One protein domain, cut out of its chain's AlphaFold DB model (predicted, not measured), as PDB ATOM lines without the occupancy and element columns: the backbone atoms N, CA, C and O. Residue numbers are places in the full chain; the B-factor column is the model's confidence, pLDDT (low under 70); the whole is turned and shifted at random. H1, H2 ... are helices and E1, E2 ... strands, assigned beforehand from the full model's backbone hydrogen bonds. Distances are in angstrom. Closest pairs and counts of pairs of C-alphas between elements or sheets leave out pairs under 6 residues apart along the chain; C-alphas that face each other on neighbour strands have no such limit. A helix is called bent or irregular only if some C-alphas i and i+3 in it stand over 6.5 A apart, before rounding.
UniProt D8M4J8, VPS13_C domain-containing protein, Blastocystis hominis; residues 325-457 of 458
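This is residues 325 to 457 of the 458 residues of the protein "VPS13_C domain-containing protein" of Blastocystis hominis (UniProt D8M4J8). A twisted four-stranded sheet, E1 to E4, forms the middle of the domain, with H1 laid across one face and a smaller sheet, E5 to E7, partly face to face with the other. H2 is wedged between the two sheets on one side, and H3 folds back beside H2 past the E1 edge, residues 449 to 457 sticking out. The 133 printed residues include three named helices and seven named strands, in the order H1, E1 to E7, H2, H3; both sheets are antiparallel, in the orders E1 E2 E3 E4 and E5 E6 E7. The class is mixed, helices and strands; the whole is compact, with a radius of gyration of the C-alphas of 14.3 A and spans of 46 by 32 by 30 A.

The larger sheet holds E1, residues 350 to 356, 17.3 A long, E2, 361 to 366, E3, 369 to 373, and E4, 379 to 384. The smaller holds E5, 389 to 393, E6, 396 to 401, and E7, 404 to 409. H1, residues 325 to 340, is 22.7 A long and begins at C-alpha 325 (171.243, 194.700, 134.370). H2, residues 413 to 428, is 24.0 A long and irregular, with C-alphas 424 and 427 7.2 A apart. H3, residues 431 to 455, is 36.7 A long and ends at C-alpha 455 (157.364, 177.822, 124.788).

E1 to E4 form a meander, each strand the antiparallel neighbour of the one before, and so do E5 to E7. Within hydrogen-bond range are N 354 and O 363 of E1 and E2, 2.9 A, N 364 and O 371 of E2 and E3, 2.8 A, N 372 and O 381 of E3 and E4, 2.9 A, N 391 and O 398 of E5 and E6, 3.0 A, and N 399 and O 406 of E6 and E7, 2.8 A. The sheets make a sandwich, two sheets face to face, with strands at 49 degrees. H1 runs across the larger sheet at a height of 8.6 A, its closest C-alphas to E1 being Gly 329 and His 353, 5.7 A. On the opposite face H2 lies over E1 and E2 at 10.9 A; it is also on the smaller sheet, over E5 and E6 at 10.3 A. H3, on the same face of the larger sheet as H2, is over none of its strands. H2 and H3 are a helical hairpin, opposite ways at a shallow tilt of 3 degrees; their closest C-alphas, Met 426 and Ile 434, are 6.8 A apart. In H1 and H3 every O i to N i+4 pair is within hydrogen-bond range; in H2, 9 of 12 are.

The C-alphas farthest apart, of Glu 346 and Arg 457, are 47.5 A apart. The printed part has no cut and no long link. Mean pLDDT of the printed part is 78.7; residues 335 to 347 and 449 to 457 are among those under 70.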
ATOM      1  N   HIS A 325     172.632 194.381 134.059       83.12
ATOM      2  CA  HIS A 325     171.243 194.700 134.370       83.12
ATOM      3  C   HIS A 325     171.159 195.801 135.439       83.12
ATOM      4  O   HIS A 325     170.497 196.822 135.246       83.12
ATOM      5  N   ALA A 326     171.899 195.661 136.543       85.50
ATOM      6  CA  ALA A 326     171.953 196.695 137.574       85.50
ATOM      7  C   ALA A 326     172.548 198.021 137.060       85.50
ATOM      8  O   ALA A 326     172.083 199.095 137.446       85.50
ATOM      9  N   ALA A 327     173.557 197.969 136.182       78.69
ATOM     10  CA  ALA A 327     174.147 199.160 135.567       78.69
ATOM     11  C   ALA A 327     173.149 199.907 134.661       78.69
ATOM     12  O   ALA A 327     173.048 201.132 134.738       78.69
ATOM     13  N   THR A 328     172.366 199.177 133.861       79.38
ATOM     14  CA  THR A 328     171.282 199.734 133.037       79.38
ATOM     15  C   THR A 328     170.203 200.381 133.898       79.38
ATOM     16  O   THR A 328     169.825 201.525 133.656       79.38
ATOM     17  N   GLY A 329     169.766 199.712 134.967       80.88
ATOM     18  CA  GLY A 329     168.772 200.263 135.886       80.88
ATOM     19  C   GLY A 329     169.236 201.545 136.589       80.88
ATOM     20  O   GLY A 329     168.483 202.515 136.679       80.88
ATOM     21  N   GLN A 330     170.504 201.601 137.010       81.69
ATOM     22  CA  GLN A 330     171.085 202.824 137.568       81.69
ATOM     23  C   GLN A 330     171.142 203.956 136.533       81.69
ATOM     24  O   GLN A 330     170.891 205.108 136.878       81.69
ATOM     25  N   MET A 331     171.444 203.641 135.271       77.94
ATOM     26  CA  MET A 331     171.448 204.619 134.182       77.94
ATOM     27  C   MET A 331     170.045 205.175 133.908       77.94
ATOM     28  O   MET A 331     169.889 206.385 133.740       77.94
ATOM     29  N   LEU A 332     169.018 204.318 133.920       79.12
ATOM     30  CA  LEU A 332     167.618 204.729 133.776       79.12
ATOM     31  C   LEU A 332     167.188 205.658 134.920       79.12
ATOM     32  O   LEU A 332     166.627 206.723 134.664       79.12
ATOM     33  N   PHE A 333     167.520 205.307 136.166       81.31
ATOM     34  CA  PHE A 333     167.263 206.161 137.329       81.31
ATOM     35  C   PHE A 333     168.015 207.497 137.257       81.31
ATOM     36  O   PHE A 333     167.458 208.553 137.558       81.31
ATOM     37  N   PHE A 334     169.282 207.479 136.841       74.00
ATOM     38  CA  PHE A 334     170.068 208.701 136.697       74.00
ATOM     39  C   PHE A 334     169.465 209.622 135.630       74.00
ATOM     40  O   PHE A 334     169.276 210.812 135.875       74.00
ATOM     41  N   THR A 335     169.082 209.051 134.487       65.12
ATOM     42  CA  THR A 335     168.447 209.776 133.381       65.12
ATOM     43  C   THR A 335     167.117 210.392 133.808       65.12
ATOM     44  O   THR A 335     166.879 211.564 133.525       65.12
ATOM     45  N   SER A 336     166.268 209.653 134.531       65.25
ATOM     46  CA  SER A 336     164.941 210.133 134.939       65.25
ATOM     47  C   SER A 336     164.996 211.316 135.907       65.25
ATOM     48  O   SER A 336     164.164 212.212 135.851       65.25
ATOM     49  N   THR A 337     166.002 211.365 136.768       62.84
ATOM     50  CA  THR A 337     166.106 212.391 137.813       62.84
ATOM     51  C   THR A 337     166.922 213.606 137.376       62.84
ATOM     52  O   THR A 337     166.557 214.725 137.721       62.84
ATOM     53  N   THR A 338     167.973 213.426 136.567       59.69
ATOM     54  CA  THR A 338     168.742 214.553 136.010       59.69
ATOM     55  C   THR A 338     167.946 215.312 134.945       59.69
ATOM     56  O   THR A 338     168.040 216.531 134.876       59.69
ATOM     57  N   ARG A 339     167.131 214.613 134.145       52.78
ATOM     58  CA  ARG A 339     166.368 215.211 133.037       52.78
ATOM     59  C   ARG A 339     165.074 215.906 133.461       52.78
ATOM     60  O   ARG A 339     164.657 216.848 132.800       52.78
ATOM     61  N   TYR A 340     164.424 215.430 134.521       48.97
ATOM     62  CA  TYR A 340     163.101 215.917 134.934       48.97
ATOM     63  C   TYR A 340     163.103 216.640 136.283       48.97
ATOM     64  O   TYR A 340     162.031 216.949 136.795       48.97
ATOM     65  N   LEU A 341     164.290 216.925 136.842       48.47
ATOM     66  CA  LEU A 341     164.475 217.662 138.101       48.47
ATOM     67  C   LEU A 341     163.608 217.120 139.250       48.47
ATOM     68  O   LEU A 341     163.096 217.879 140.069       48.47
ATOM     69  N   VAL A 342     163.425 215.798 139.300       59.84
ATOM     70  CA  VAL A 342     162.681 215.155 140.386       59.84
ATOM     71  C   VAL A 342     163.480 215.318 141.677       59.84
ATOM     72  O   VAL A 342     164.672 215.001 141.703       59.84
ATOM     73  N   GLU A 343     162.828 215.804 142.736       56.22
ATOM     74  CA  GLU A 343     163.417 215.921 144.072       56.22
ATOM     75  C   GLU A 343     163.905 214.541 144.540       56.22
ATOM     76  O   GLU A 343     163.121 213.675 144.924       56.22
ATOM     77  N   ARG A 344     165.220 214.312 144.461       59.84
ATOM     78  CA  ARG A 344     165.851 213.111 145.014       59.84
ATOM     79  C   ARG A 344     165.936 213.262 146.527       59.84
ATOM     80  O   ARG A 344     166.401 214.290 147.018       59.84
ATOM     81  N   GLY A 345     165.627 212.196 147.263       59.72
ATOM     82  CA  GLY A 345     166.158 212.080 148.620       59.72
ATOM     83  C   GLY A 345     167.691 212.094 148.552       59.72
ATOM     84  O   GLY A 345     168.261 211.448 147.673       59.72
ATOM     85  N   GLU A 346     168.374 212.800 149.459       56.84
ATOM     86  CA  GLU A 346     169.831 213.064 149.397       56.84
ATOM     87  C   GLU A 346     170.724 211.810 149.243       56.84
ATOM     88  O   GLU A 346     171.906 211.919 148.918       56.84
ATOM     89  N   LYS A 347     170.179 210.603 149.456       69.50
ATOM     90  CA  LYS A 347     170.886 209.315 149.336       69.50
ATOM     91  C   LYS A 347     170.124 208.235 148.566       69.50
ATOM     92  O   LYS A 347     170.505 207.070 148.642       69.50
ATOM     93  N   GLU A 348     169.079 208.591 147.831       83.50
ATOM     94  CA  GLU A 348     168.219 207.622 147.153       83.50
ATOM     95  C   GLU A 348     168.979 206.768 146.126       83.50
ATOM     96  O   GLU A 348     169.642 207.291 145.228       83.50
ATOM     97  N   GLN A 349     168.877 205.442 146.266       85.56
ATOM     98  CA  GLN A 349     169.518 204.481 145.367       85.56
ATOM     99  C   GLN A 349     168.509 203.670 144.553       85.56
ATOM    100  O   GLN A 349     167.389 203.392 144.990       85.56
ATOM    101  N   TYR A 350     168.963 203.239 143.377       89.12
ATOM    102  CA  TYR A 350     168.285 202.255 142.539       89.12
ATOM    103  C   TYR A 350     168.147 200.908 143.266       89.12
ATOM    104  O   TYR A 350     169.098 200.446 143.905       89.12
ATOM    105  N   VAL A 351     166.980 200.268 143.130       90.50
ATOM    106  CA  VAL A 351     166.720 198.920 143.652       90.50
ATOM    107  C   VAL A 351     166.563 197.926 142.508       90.50
ATOM    108  O   VAL A 351     167.371 197.005 142.398       90.50
ATOM    109  N   PHE A 352     165.550 198.084 141.656       90.25
ATOM    110  CA  PHE A 352     165.323 197.204 140.506       90.25
ATOM    111  C   PHE A 352     164.604 197.939 139.369       90.25
ATOM    112  O   PHE A 352     164.031 199.009 139.568       90.25
ATOM    113  N   HIS A 353     164.624 197.361 138.169       90.00
ATOM    114  CA  HIS A 353     163.748 197.772 137.079       90.00
ATOM    115  C   HIS A 353     163.194 196.549 136.353       90.00
ATOM    116  O   HIS A 353     163.793 195.473 136.378       90.00
ATOM    117  N   CYS A 354     162.049 196.711 135.705       85.88
ATOM    118  CA  CYS A 354     161.495 195.720 134.794       85.88
ATOM    119  C   CYS A 354     160.775 196.397 133.632       85.88
ATOM    120  O   CYS A 354     160.412 197.572 133.689       85.88
ATOM    121  N   THR A 355     160.583 195.643 132.558       82.94
ATOM    122  CA  THR A 355     159.775 196.083 131.428       82.94
ATOM    123  C   THR A 355     158.295 195.851 131.709       82.94
ATOM    124  O   THR A 355     157.909 194.766 132.147       82.94
ATOM    125  N   VAL A 356     157.479 196.848 131.403       81.62
ATOM    126  CA  VAL A 356     156.019 196.854 131.547       81.62
ATOM    127  C   VAL A 356     155.378 197.251 130.211       81.62
ATOM    128  O   VAL A 356     156.086 197.538 129.239       81.62
ATOM    129  N   ASP A 357     154.055 197.175 130.116       76.81
ATOM    130  CA  ASP A 357     153.267 197.421 128.905       76.81
ATOM    131  C   ASP A 357     153.788 196.611 127.700       76.81
ATOM    132  O   ASP A 357     154.163 197.161 126.661       76.81
ATOM    133  N   ASN A 358     153.898 195.286 127.855       74.12
ATOM    134  CA  ASN A 358     154.422 194.369 126.828       74.12
ATOM    135  C   ASN A 358     155.821 194.728 126.292       74.12
ATOM    136  O   ASN A 358     156.126 194.504 125.122       74.12
ATOM    137  N   GLY A 359     156.690 195.280 127.142       67.56
ATOM    138  CA  GLY A 359     158.063 195.611 126.753       67.56
ATOM    139  C   GLY A 359     158.239 197.021 126.204       67.56
ATOM    140  O   GLY A 359     159.335 197.366 125.768       67.56
ATOM    141  N   THR A 360     157.183 197.836 126.208       72.38
ATOM    142  CA  THR A 360     157.253 199.205 125.689       72.38
ATOM    143  C   THR A 360     157.737 200.203 126.733       72.38
ATOM    144  O   THR A 360     158.372 201.178 126.358       72.38
ATOM    145  N   HIS A 361     157.519 199.960 128.025       81.25
ATOM    146  CA  HIS A 361     157.878 200.899 129.090       81.25
ATOM    147  C   HIS A 361     158.800 200.252 130.125       81.25
ATOM    148  O   HIS A 361     158.848 199.029 130.261       81.25
ATOM    149  N   TYR A 362     159.535 201.073 130.872       83.62
ATOM    150  CA  TYR A 362     160.369 200.635 131.987       83.62
ATOM    151  C   TYR A 362     159.788 201.133 133.303       83.62
ATOM    152  O   TYR A 362     159.678 202.337 133.527       83.62
ATOM    153  N   LEU A 363     159.475 200.203 134.197       89.06
ATOM    154  CA  LEU A 363     159.206 200.502 135.592       89.06
ATOM    155  C   LEU A 363     160.533 200.475 136.347       89.06
ATOM    156  O   LEU A 363     161.188 199.435 136.409       89.06
ATOM    157  N   VAL A 364     160.941 201.608 136.909       90.19
ATOM    158  CA  VAL A 364     162.168 201.740 137.702       90.19
ATOM    159  C   VAL A 364     161.786 202.029 139.141       90.19
ATOM    160  O   VAL A 364     161.084 202.998 139.422       90.19
ATOM    161  N   VAL A 365     162.273 201.206 140.063       91.06
ATOM    162  CA  VAL A 365     161.974 201.315 141.488       91.06
ATOM    163  C   VAL A 365     163.251 201.615 142.262       91.06
ATOM    164  O   VAL A 365     164.289 200.960 142.104       91.06
ATOM    165  N   THR A 366     163.167 202.629 143.111       90.38
ATOM    166  CA  THR A 366     164.213 203.058 144.039       90.38
ATOM    167  C   THR A 366     163.760 202.809 145.475       90.38
ATOM    168  O   THR A 366     162.700 202.241 145.726       90.38
ATOM    169  N   GLN A 367     164.568 203.232 146.448       86.62
ATOM    170  CA  GLN A 367     164.203 203.122 147.862       86.62
ATOM    171  C   GLN A 367     162.958 203.935 148.236       86.62
ATOM    172  O   GLN A 367     162.248 203.556 149.166       86.62
ATOM    173  N   TYR A 368     162.716 205.057 147.550       85.75
ATOM    174  CA  TYR A 368     161.678 206.011 147.940       85.75
ATOM    175  C   TYR A 368     160.682 206.326 146.837       85.75
ATOM    176  O   TYR A 368     159.618 206.841 147.158       85.75
ATOM    177  N   HIS A 369     160.967 206.001 145.578       87.75
ATOM    178  CA  HIS A 369     160.124 206.357 144.447       87.75
ATOM    179  C   HIS A 369     159.975 205.208 143.445       87.75
ATOM    180  O   HIS A 369     160.811 204.315 143.302       87.75
ATOM    181  N   CYS A 370     158.863 205.249 142.727       89.31
ATOM    182  CA  CYS A 370     158.582 204.406 141.582       89.31
ATOM    183  C   CYS A 370     158.423 205.312 140.362       89.31
ATOM    184  O   CYS A 370     157.683 206.294 140.417       89.31
ATOM    185  N   PHE A 371     159.130 205.001 139.280       87.31
ATOM    186  CA  PHE A 371     159.157 205.773 138.042       87.31
ATOM    187  C   PHE A 371     158.667 204.904 136.891       87.31
ATOM    188  O   PHE A 371     159.127 203.772 136.738       87.31
ATOM    189  N   LEU A 372     157.809 205.458 136.037       86.06
ATOM    190  CA  LEU A 372     157.483 204.860 134.749       86.06
ATOM    191  C   LEU A 372     158.150 205.658 133.633       86.06
ATOM    192  O   LEU A 372     157.911 206.860 133.482       86.06
ATOM    193  N   LEU A 373     158.985 204.980 132.854       76.75
ATOM    194  CA  LEU A 373     159.723 205.553 131.739       76.75
ATOM    195  C   LEU A 373     159.233 204.973 130.413       76.75
ATOM    196  O   LEU A 373     158.955 203.780 130.304       76.75
ATOM    197  N   SER A 374     159.179 205.815 129.389       76.38
ATOM    198  CA  SER A 374     158.986 205.406 127.999       76.38
ATOM    199  C   SER A 374     160.202 204.614 127.476       76.38
ATOM    200  O   SER A 374     161.272 204.635 128.101       76.38
ATOM    201  N   PRO A 375     160.118 203.968 126.297       70.38
ATOM    202  CA  PRO A 375     161.271 203.273 125.722       70.38
ATOM    203  C   PRO A 375     162.393 204.239 125.302       70.38
ATOM    204  O   PRO A 375     163.540 203.829 125.154       70.38
ATOM    205  N   THR A 376     162.088 205.535 125.168       66.81
ATOM    206  CA  THR A 376     163.052 206.632 124.966       66.81
ATOM    207  C   THR A 376     163.618 207.189 126.281       66.81
ATOM    208  O   THR A 376     164.311 208.208 126.264       66.81
ATOM    209  N   ALA A 377     163.339 206.535 127.417       65.31
ATOM    210  CA  ALA A 377     163.676 206.985 128.768       65.31
ATOM    211  C   ALA A 377     163.084 208.367 129.122       65.31
ATOM    212  O   ALA A 377     163.674 209.135 129.889       65.31
ATOM    213  N   ASP A 378     161.919 208.697 128.554       71.50
ATOM    214  CA  ASP A 378     161.143 209.866 128.959       71.50
ATOM    215  C   ASP A 378     160.300 209.518 130.190       71.50
ATOM    216  O   ASP A 378     159.650 208.475 130.228       71.50
ATOM    217  N   LEU A 379     160.296 210.383 131.204       75.56
ATOM    218  CA  LEU A 379     159.507 210.180 132.416       75.56
ATOM    219  C   LEU A 379     158.024 210.418 132.123       75.56
ATOM    220  O   LEU A 379     157.635 211.533 131.778       75.56
ATOM    221  N   LEU A 380     157.201 209.381 132.289       78.50
ATOM    222  CA  LEU A 380     155.747 209.492 132.174       78.50
ATOM    223  C   LEU A 380     155.129 209.968 133.484       78.50
ATOM    224  O   LEU A 380     154.313 210.888 133.503       78.50
ATOM    225  N   TRP A 381     155.531 209.341 134.585       84.12
ATOM    226  CA  TRP A 381     155.157 209.735 135.935       84.12
ATOM    227  C   TRP A 381     156.124 209.128 136.947       84.12
ATOM    228  O   TRP A 381     156.825 208.154 136.667       84.12
ATOM    229  N   TYR A 382     156.136 209.705 138.141       85.75
ATOM    230  CA  TYR A 382     156.769 209.122 139.313       85.75
ATOM    231  C   TYR A 382     155.836 209.262 140.513       85.75
ATOM    232  O   TYR A 382     154.973 210.141 140.539       85.75
ATOM    233  N   VAL A 383     155.989 208.381 141.491       86.94
ATOM    234  CA  VAL A 383     155.222 208.406 142.736       86.94
ATOM    235  C   VAL A 383     156.125 207.987 143.888       86.94
ATOM    236  O   VAL A 383     156.995 207.133 143.713       86.94
ATOM    237  N   SER A 384     155.954 208.603 145.058       85.81
ATOM    238  CA  SER A 384     156.653 208.161 146.268       85.81
ATOM    239  C   SER A 384     156.144 206.787 146.674       85.81
ATOM    240  O   SER A 384     154.945 206.547 146.624       85.81
ATOM    241  N   VAL A 385     157.046 205.897 147.081       82.69
ATOM    242  CA  VAL A 385     156.711 204.579 147.629       82.69
ATOM    243  C   VAL A 385     156.099 204.698 149.024       82.69
ATOM    244  O   VAL A 385     155.326 203.841 149.453       82.69
ATOM    245  N   GLN A 386     156.407 205.781 149.740       77.38
ATOM    246  CA  GLN A 386     155.874 206.016 151.075       77.38
ATOM    247  C   GLN A 386     154.377 206.335 150.993       77.38
ATOM    248  O   GLN A 386     153.967 207.258 150.292       77.38
ATOM    249  N   ASN A 387     153.567 205.594 151.753       73.00
ATOM    250  CA  ASN A 387     152.106 205.733 151.808       73.00
ATOM    251  C   ASN A 387     151.376 205.451 150.478       73.00
ATOM    252  O   ASN A 387     150.303 206.008 150.241       73.00
ATOM    253  N   LEU A 388     151.923 204.580 149.624       81.19
ATOM    254  CA  LEU A 388     151.193 204.052 148.470       81.19
ATOM    255  C   LEU A 388     150.071 203.118 148.913       81.19
ATOM    256  O   LEU A 388     150.318 202.139 149.618       81.19
ATOM    257  N   ASN A 389     148.862 203.368 148.417       84.44
ATOM    258  CA  ASN A 389     147.839 202.334 148.365       84.44
ATOM    259  C   ASN A 389     147.904 201.667 146.985       84.44
ATOM    260  O   ASN A 389     147.985 202.357 145.970       84.44
ATOM    261  N   ILE A 390     147.935 200.336 146.940       87.25
ATOM    262  CA  ILE A 390     148.142 199.587 145.697       87.25
ATOM    263  C   ILE A 390     146.988 198.613 145.508       87.25
ATOM    264  O   ILE A 390     146.776 197.730 146.336       87.25
ATOM    265  N   GLU A 391     146.283 198.760 144.392       86.56
ATOM    266  CA  GLU A 391     145.261 197.819 143.937       86.56
ATOM    267  C   GLU A 391     145.850 196.978 142.802       86.56
ATOM    268  O   GLU A 391     146.483 197.517 141.892       86.56
ATOM    269  N   VAL A 392     145.676 195.658 142.863       86.69
ATOM    270  CA  VAL A 392     146.185 194.727 141.848       86.69
ATOM    271  C   VAL A 392     145.032 193.889 141.325       86.69
ATOM    272  O   VAL A 392     144.331 193.259 142.117       86.69
ATOM    273  N   ASP A 393     144.878 193.858 140.004       83.44
ATOM    274  CA  ASP A 393     143.933 193.000 139.296       83.44
ATOM    275  C   ASP A 393     144.660 192.276 138.159       83.44
ATOM    276  O   ASP A 393     144.972 192.853 137.122       83.44
ATOM    277  N   GLU A 394     145.007 191.011 138.395       86.06
ATOM    278  CA  GLU A 394     145.800 190.171 137.489       86.06
ATOM    279  C   GLU A 394     147.126 190.800 137.019       86.06
ATOM    280  O   GLU A 394     148.136 190.737 137.725       86.06
ATOM    281  N   GLU A 395     147.137 191.353 135.810       82.38
ATOM    282  CA  GLU A 395     148.279 191.994 135.157       82.38
ATOM    283  C   GLU A 395     148.276 193.516 135.343       82.38
ATOM    284  O   GLU A 395     149.257 194.183 135.019       82.38
ATOM    285  N   GLU A 396     147.211 194.079 135.910       81.75
ATOM    286  CA  GLU A 396     147.068 195.504 136.165       81.75
ATOM    287  C   GLU A 396     147.446 195.847 137.608       81.75
ATOM    288  O   GLU A 396     146.961 195.246 138.568       81.75
ATOM    289  N   MET A 397     148.278 196.871 137.779       86.19
ATOM    290  CA  MET A 397     148.591 197.450 139.082       86.19
ATOM    291  C   MET A 397     148.268 198.936 139.078       86.19
ATOM    292  O   MET A 397     148.784 199.698 138.260       86.19
ATOM    293  N   ARG A 398     147.446 199.365 140.030       84.94
ATOM    294  CA  ARG A 398     147.104 200.768 140.251       84.94
ATOM    295  C   ARG A 398     147.783 201.267 141.511       84.94
ATOM    296  O   ARG A 398     147.493 200.811 142.613       84.94
ATOM    297  N   LEU A 399     148.684 202.222 141.333       85.94
ATOM    298  CA  LEU A 399     149.365 202.937 142.401       85.94
ATOM    299  C   LEU A 399     148.561 204.199 142.725       85.94
ATOM    300  O   LEU A 399     148.423 205.094 141.888       85.94
ATOM    301  N   LEU A 400     148.014 204.262 143.933       82.81
ATOM    302  CA  LEU A 400     147.239 205.386 144.442       82.81
ATOM    303  C   LEU A 400     148.127 206.189 145.400       82.81
ATOM    304  O   LEU A 400     148.463 205.723 146.491       82.81
ATOM    305  N   GLY A 401     148.518 207.396 144.991       73.31
ATOM    306  CA  GLY A 401     149.400 208.266 145.769       73.31
ATOM    307  C   GLY A 401     149.247 209.734 145.372       73.31
ATOM    308  O   GLY A 401     149.101 210.054 144.196       73.31
ATOM    309  N   GLY A 402     149.234 210.643 146.354       65.38
ATOM    310  CA  GLY A 402     149.162 212.093 146.103       65.38
ATOM    311  C   GLY A 402     147.842 212.603 145.499       65.38
ATOM    312  O   GLY A 402     147.814 213.704 144.962       65.38
ATOM    313  N   GLY A 403     146.757 211.823 145.578       66.75
ATOM    314  CA  GLY A 403     145.456 212.163 144.980       66.75
ATOM    315  C   GLY A 403     145.307 211.758 143.508       66.75
ATOM    316  O   GLY A 403     144.264 212.022 142.915       66.75
ATOM    317  N   GLU A 404     146.309 211.092 142.928       74.75
ATOM    318  CA  GLU A 404     146.276 210.576 141.561       74.75
ATOM    319  C   GLU A 404     146.356 209.042 141.547       74.75
ATOM    320  O   GLU A 404     146.972 208.421 142.416       74.75
ATOM    321  N   SER A 405     145.725 208.430 140.541       81.06
ATOM    322  CA  SER A 405     145.823 206.995 140.260       81.06
ATOM    323  C   SER A 405     146.745 206.780 139.063       81.06
ATOM    324  O   SER A 405     146.520 207.356 137.996       81.06
ATOM    325  N   LYS A 406     147.803 205.987 139.245       84.31
ATOM    326  CA  LYS A 406     148.760 205.622 138.193       84.31
ATOM    327  C   LYS A 406     148.615 204.142 137.870       84.31
ATOM    328  O   LYS A 406     148.735 203.307 138.761       84.31
ATOM    329  N   LEU A 407     148.355 203.824 136.607       82.00
ATOM    330  CA  LEU A 407     148.212 202.453 136.121       82.00
ATOM    331  C   LEU A 407     149.544 201.946 135.555       82.00
ATOM    332  O   LEU A 407     150.235 202.681 134.848       82.00
ATOM    333  N   VAL A 408     149.872 200.692 135.852       84.00
ATOM    334  CA  VAL A 408     150.980 199.926 135.273       84.00
ATOM    335  C   VAL A 408     150.417 198.599 134.775       84.00
ATOM    336  O   VAL A 408     149.777 197.893 135.555       84.00
ATOM    337  N   LEU A 409     150.667 198.245 133.512       80.62
ATOM    338  CA  LEU A 409     150.288 196.940 132.969       80.62
ATOM    339  C   LEU A 409     151.527 196.051 132.882       80.62
ATOM    340  O   LEU A 409     152.544 196.419 132.299       80.62
ATOM    341  N   PHE A 410     151.469 194.865 133.462       81.62
ATOM    342  CA  PHE A 410     152.553 193.893 133.420       81.62
ATOM    343  C   PHE A 410     152.300 192.866 132.323       81.62
ATOM    344  O   PHE A 410     151.170 192.491 132.065       81.62
ATOM    345  N   ALA A 411     153.369 192.364 131.706       77.75
ATOM    346  CA  ALA A 411     153.261 191.289 130.715       77.75
ATOM    347  C   ALA A 411     153.035 189.895 131.343       77.75
ATOM    348  O   ALA A 411     152.843 188.922 130.623       77.75
ATOM    349  N   ASP A 412     153.173 189.774 132.667       81.81
ATOM    350  CA  ASP A 412     153.030 188.518 133.405       81.81
ATOM    351  C   ASP A 412     152.472 188.810 134.808       81.81
ATOM    352  O   ASP A 412     153.067 189.571 135.586       81.81
ATOM    353  N   LYS A 413     151.347 188.171 135.142       84.88
ATOM    354  CA  LYS A 413     150.676 188.237 136.452       84.88
ATOM    355  C   LYS A 413     151.604 187.917 137.625       84.88
ATOM    356  O   LYS A 413     151.497 188.524 138.690       84.88
ATOM    357  N   ASP A 414     152.545 186.994 137.455       87.00
ATOM    358  CA  ASP A 414     153.467 186.620 138.526       87.00
ATOM    359  C   ASP A 414     154.554 187.683 138.747       87.00
ATOM    360  O   ASP A 414     154.998 187.889 139.880       87.00
ATOM    361  N   ILE A 415     154.953 188.406 137.692       87.25
ATOM    362  CA  ILE A 415     155.824 189.585 137.821       87.25
ATOM    363  C   ILE A 415     155.064 190.698 138.547       87.25
ATOM    364  O   ILE A 415     155.605 191.263 139.496       87.25
ATOM    365  N   CYS A 416     153.806 190.949 138.169       87.19
ATOM    366  CA  CYS A 416     152.928 191.909 138.845       87.19
ATOM    367  C   CYS A 416     152.816 191.608 140.351       87.19
ATOM    368  O   CYS A 416     153.129 192.455 141.191       87.19
ATOM    369  N   SER A 417     152.482 190.361 140.705       88.38
ATOM    370  CA  SER A 417     152.359 189.909 142.097       88.38
ATOM    371  C   SER A 417     153.668 190.054 142.884       88.38
ATOM    372  O   SER A 417     153.668 190.475 144.046       88.38
ATOM    373  N   ARG A 418     154.814 189.765 142.254       90.44
ATOM    374  CA  ARG A 418     156.122 189.920 142.897       90.44
ATOM    375  C   ARG A 418     156.466 191.388 143.135       90.44
ATOM    376  O   ARG A 418     156.930 191.711 144.225       90.44
ATOM    377  N   VAL A 419     156.228 192.263 142.157       90.56
ATOM    378  CA  VAL A 419     156.449 193.712 142.294       90.56
ATOM    379  C   VAL A 419     155.551 194.294 143.383       90.56
ATOM    380  O   VAL A 419     156.039 195.048 144.221       90.56
ATOM    381  N   TYR A 420     154.285 193.873 143.449       90.31
ATOM    382  CA  TYR A 420     153.365 194.253 144.522       90.31
ATOM    383  C   TYR A 420     153.942 193.915 145.901       90.31
ATOM    384  O   TYR A 420     154.072 194.791 146.754       90.31
ATOM    385  N   GLY A 421     154.368 192.660 146.091       88.50
ATOM    386  CA  GLY A 421     154.958 192.204 147.348       88.50
ATOM    387  C   GLY A 421     156.225 192.968 147.743       88.50
ATOM    388  O   GLY A 421     156.501 193.108 148.934       88.50
ATOM    389  N   ILE A 422     156.977 193.484 146.767       90.69
ATOM    390  CA  ILE A 422     158.136 194.345 147.017       90.69
ATOM    391  C   ILE A 422     157.681 195.729 147.476       90.69
ATOM    392  O   ILE A 422     158.093 196.171 148.545       90.69
ATOM    393  N   LEU A 423     156.811 196.396 146.718       89.62
ATOM    394  CA  LEU A 423     156.414 197.781 146.986       89.62
ATOM    395  C   LEU A 423     155.760 197.961 148.364       89.62
ATOM    396  O   LEU A 423     156.063 198.939 149.043       89.62
ATOM    397  N   ILE A 424     154.932 197.009 148.810       88.88
ATOM    398  CA  ILE A 424     154.249 197.102 150.113       88.88
ATOM    399  C   ILE A 424     155.179 196.874 151.315       88.88
ATOM    400  O   ILE A 424     154.900 197.357 152.409       88.88
ATOM    401  N   ASN A 425     156.265 196.116 151.135       88.25
ATOM    402  CA  ASN A 425     157.145 195.702 152.231       88.25
ATOM    403  C   ASN A 425     158.477 196.462 152.255       88.25
ATOM    404  O   ASN A 425     159.155 196.467 153.279       88.25
ATOM    405  N   MET A 426     158.853 197.110 151.151       86.56
ATOM    406  CA  MET A 426     160.154 197.760 150.986       86.56
ATOM    407  C   MET A 426     160.417 198.865 152.016       86.56
ATOM    408  O   MET A 426     161.564 199.052 152.412       86.56
ATOM    409  N   SER A 427     159.376 199.550 152.500       83.19
ATOM    410  CA  SER A 427     159.485 200.546 153.577       83.19
ATOM    411  C   SER A 427     159.921 199.950 154.922       83.19
ATOM    412  O   SER A 427     160.506 200.660 155.738       83.19
ATOM    413  N   ASN A 428     159.675 198.655 155.142       87.06
ATOM    414  CA  ASN A 428     159.999 197.939 156.378       87.06
ATOM    415  C   ASN A 428     161.313 197.149 156.284       87.06
ATOM    416  O   ASN A 428     161.739 196.545 157.268       87.06
ATOM    417  N   TRP A 429     161.944 197.115 155.111       88.50
ATOM    418  CA  TRP A 429     163.147 196.328 154.874       88.50
ATOM    419  C   TRP A 429     164.421 197.093 155.211       88.50
ATOM    420  O   TRP A 429     164.573 198.288 154.960       88.50
ATOM    421  N   THR A 430     165.401 196.361 155.720       89.69
ATOM    422  CA  THR A 430     166.777 196.831 155.847       89.69
ATOM    423  C   THR A 430     167.441 196.939 154.472       89.69
ATOM    424  O   THR A 430     167.104 196.216 153.532       89.69
ATOM    425  N   ASN A 431     168.485 197.768 154.350       88.19
ATOM    426  CA  ASN A 431     169.255 197.876 153.100       88.19
ATOM    427  C   ASN A 431     169.779 196.513 152.603       88.19
ATOM    428  O   ASN A 431     169.857 196.284 151.400       88.19
ATOM    429  N   LYS A 432     170.101 195.575 153.505       88.25
ATOM    430  CA  LYS A 432     170.543 194.223 153.122       88.25
ATOM    431  C   LYS A 432     169.419 193.410 152.476       88.25
ATOM    432  O   LYS A 432     169.663 192.744 151.473       88.25
ATOM    433  N   GLU A 433     168.209 193.484 153.025       89.88
ATOM    434  CA  GLU A 433     167.027 192.800 152.488       89.88
ATOM    435  C   GLU A 433     166.618 193.377 151.132       89.88
ATOM    436  O   GLU A 433     166.361 192.613 150.206       89.88
ATOM    437  N   ILE A 434     166.670 194.704 150.970       89.62
ATOM    438  CA  ILE A 434     166.414 195.380 149.687       89.62
ATOM    439  C   ILE A 434     167.381 194.877 148.605       89.62
ATOM    440  O   ILE A 434     166.968 194.532 147.497       89.62
ATOM    441  N   VAL A 435     168.675 194.778 148.926       88.69
ATOM    442  CA  VAL A 435     169.683 194.283 147.976       88.69
ATOM    443  C   VAL A 435     169.494 192.805 147.647       88.69
ATOM    444  O   VAL A 435     169.663 192.405 146.493       88.69
ATOM    445  N   GLN A 436     169.158 191.981 148.639       90.19
ATOM    446  CA  GLN A 436     168.880 190.568 148.405       90.19
ATOM    447  C   GLN A 436     167.641 190.397 147.516       90.19
ATOM    448  O   GLN A 436     167.685 189.662 146.532       90.19
ATOM    449  N   CYS A 437     166.585 191.160 147.797       89.38
ATOM    450  CA  CYS A 437     165.357 191.163 147.020       89.38
ATOM    451  C   CYS A 437     165.591 191.575 145.563       89.38
ATOM    452  O   CYS A 437     165.144 190.877 144.657       89.38
ATOM    453  N   SER A 438     166.351 192.651 145.331       88.00
ATOM    454  CA  SER A 438     166.742 193.098 143.988       88.00
ATOM    455  C   SER A 438     167.378 191.961 143.178       88.00
ATOM    456  O   SER A 438     166.929 191.647 142.077       88.00
ATOM    457  N   LYS A 439     168.357 191.254 143.755       86.88
ATOM    458  CA  LYS A 439     169.019 190.119 143.087       86.88
ATOM    459  C   LYS A 439     168.070 188.962 142.795       86.88
ATOM    460  O   LYS A 439     168.157 188.348 141.731       86.88
ATOM    461  N   ASP A 440     167.205 188.631 143.747       89.44
ATOM    462  CA  ASP A 440     166.262 187.523 143.602       89.44
ATOM    463  C   ASP A 440     165.170 187.849 142.576       89.44
ATOM    464  O   ASP A 440     164.741 186.966 141.834       89.44
ATOM    465  N   PHE A 441     164.773 189.120 142.474       89.69
ATOM    466  CA  PHE A 441     163.836 189.606 141.469       89.69
ATOM    467  C   PHE A 441     164.402 189.488 140.048       89.69
ATOM    468  O   PHE A 441     163.736 188.934 139.178       89.69
ATOM    469  N   VAL A 442     165.650 189.908 139.819       85.38
ATOM    470  CA  VAL A 442     166.294 189.790 138.494       85.38
ATOM    471  C   VAL A 442     166.364 188.329 138.045       85.38
ATOM    472  O   VAL A 442     165.925 187.990 136.948       85.38
ATOM    473  N   LYS A 443     166.812 187.426 138.929       86.81
ATOM    474  CA  LYS A 443     166.844 185.980 138.640       86.81
ATOM    475  C   LYS A 443     165.460 185.415 138.321       86.81
ATOM    476  O   LYS A 443     165.332 184.538 137.465       86.81
ATOM    477  N   PHE A 444     164.438 185.885 139.031       87.94
ATOM    478  CA  PHE A 444     163.057 185.477 138.808       87.94
ATOM    479  C   PHE A 444     162.577 185.885 137.406       87.94
ATOM    480  O   PHE A 444     162.116 185.018 136.659       87.94
ATOM    481  N   VAL A 445     162.770 187.149 137.017       82.69
ATOM    482  CA  VAL A 445     162.397 187.671 135.689       82.69
ATOM    483  C   VAL A 445     163.154 186.943 134.570       82.69
ATOM    484  O   VAL A 445     162.536 186.480 133.608       82.69
ATOM    485  N   ASP A 446     164.463 186.726 134.726       80.25
ATOM    486  CA  ASP A 446     165.282 186.000 133.744       80.25
ATOM    487  C   ASP A 446     164.807 184.556 133.534       80.25
ATOM    488  O   ASP A 446     164.764 184.049 132.407       80.25
ATOM    489  N   SER A 447     164.425 183.869 134.616       82.38
ATOM    490  CA  SER A 447     163.932 182.490 134.536       82.38
ATOM    491  C   SER A 447     162.622 182.379 133.743       82.38
ATOM    492  O   SER A 447     162.406 181.388 133.039       82.38
ATOM    493  N   ARG A 448     161.774 183.411 133.816       73.69
ATOM    494  CA  ARG A 448     160.490 183.512 133.114       73.69
ATOM    495  C   ARG A 448     160.665 183.863 131.644       73.69
ATOM    496  O   ARG A 448     160.104 183.168 130.801       73.69
ATOM    497  N   SER A 449     161.513 184.847 131.337       64.94
ATOM    498  CA  SER A 449     161.864 185.220 129.958       64.94
ATOM    499  C   SER A 449     162.429 184.031 129.168       64.94
ATOM    500  O   SER A 449     162.071 183.799 128.014       64.94
ATOM    501  N   ARG A 450     163.254 183.192 129.811       60.78
ATOM    502  CA  ARG A 450     163.747 181.960 129.180       60.78
ATOM    503  C   ARG A 450     162.620 180.966 128.906       60.78
ATOM    504  O   ARG A 450     162.575 180.408 127.818       60.78
ATOM    505  N   ARG A 451     161.700 180.739 129.850       59.19
ATOM    506  CA  ARG A 451     160.578 179.799 129.655       59.19
ATOM    507  C   ARG A 451     159.636 180.230 128.530       59.19
ATOM    508  O   ARG A 451     159.239 179.370 127.749       59.19
ATOM    509  N   SER A 452     159.322 181.521 128.407       53.59
ATOM    510  CA  SER A 452     158.477 182.026 127.316       53.59
ATOM    511  C   SER A 452     159.151 181.891 125.945       53.59
ATOM    512  O   SER A 452     158.496 181.508 124.979       53.59
ATOM    513  N   PHE A 453     160.472 182.093 125.861       37.84
ATOM    514  CA  PHE A 453     161.238 181.878 124.627       37.84
ATOM    515  C   PHE A 453     161.222 180.415 124.148       37.84
ATOM    516  O   PHE A 453     161.130 180.160 122.947       37.84
ATOM    517  N   TRP A 454     161.295 179.446 125.067       37.19
ATOM    518  CA  TRP A 454     161.216 178.021 124.715       37.19
ATOM    519  C   TRP A 454     159.786 177.570 124.391       37.19
ATOM    520  O   TRP A 454     159.616 176.775 123.473       37.19
ATOM    521  N   ALA A 455     158.772 178.114 125.069       45.31
ATOM    522  CA  ALA A 455     157.364 177.822 124.788       45.31
ATOM    523  C   ALA A 455     156.878 178.390 123.440       45.31
ATOM    524  O   ALA A 455     155.979 177.824 122.836       45.31
ATOM    525  N   ALA A 456     157.479 179.476 122.938       44.81
ATOM    526  CA  ALA A 456     157.149 180.056 121.629       44.81
ATOM    527  C   ALA A 456     157.784 179.316 120.429       44.81
ATOM    528  O   ALA A 456     157.523 179.666 119.278       44.81
ATOM    529  N   ARG A 457     158.659 178.330 120.679       40.81
ATOM    530  CA  ARG A 457     159.341 177.515 119.653       40.81
ATOM    531  C   ARG A 457     158.813 176.082 119.541       40.81
ATOM    532  O   ARG A 457     159.273 175.351 118.663       40.81
TER     533      ARG A 457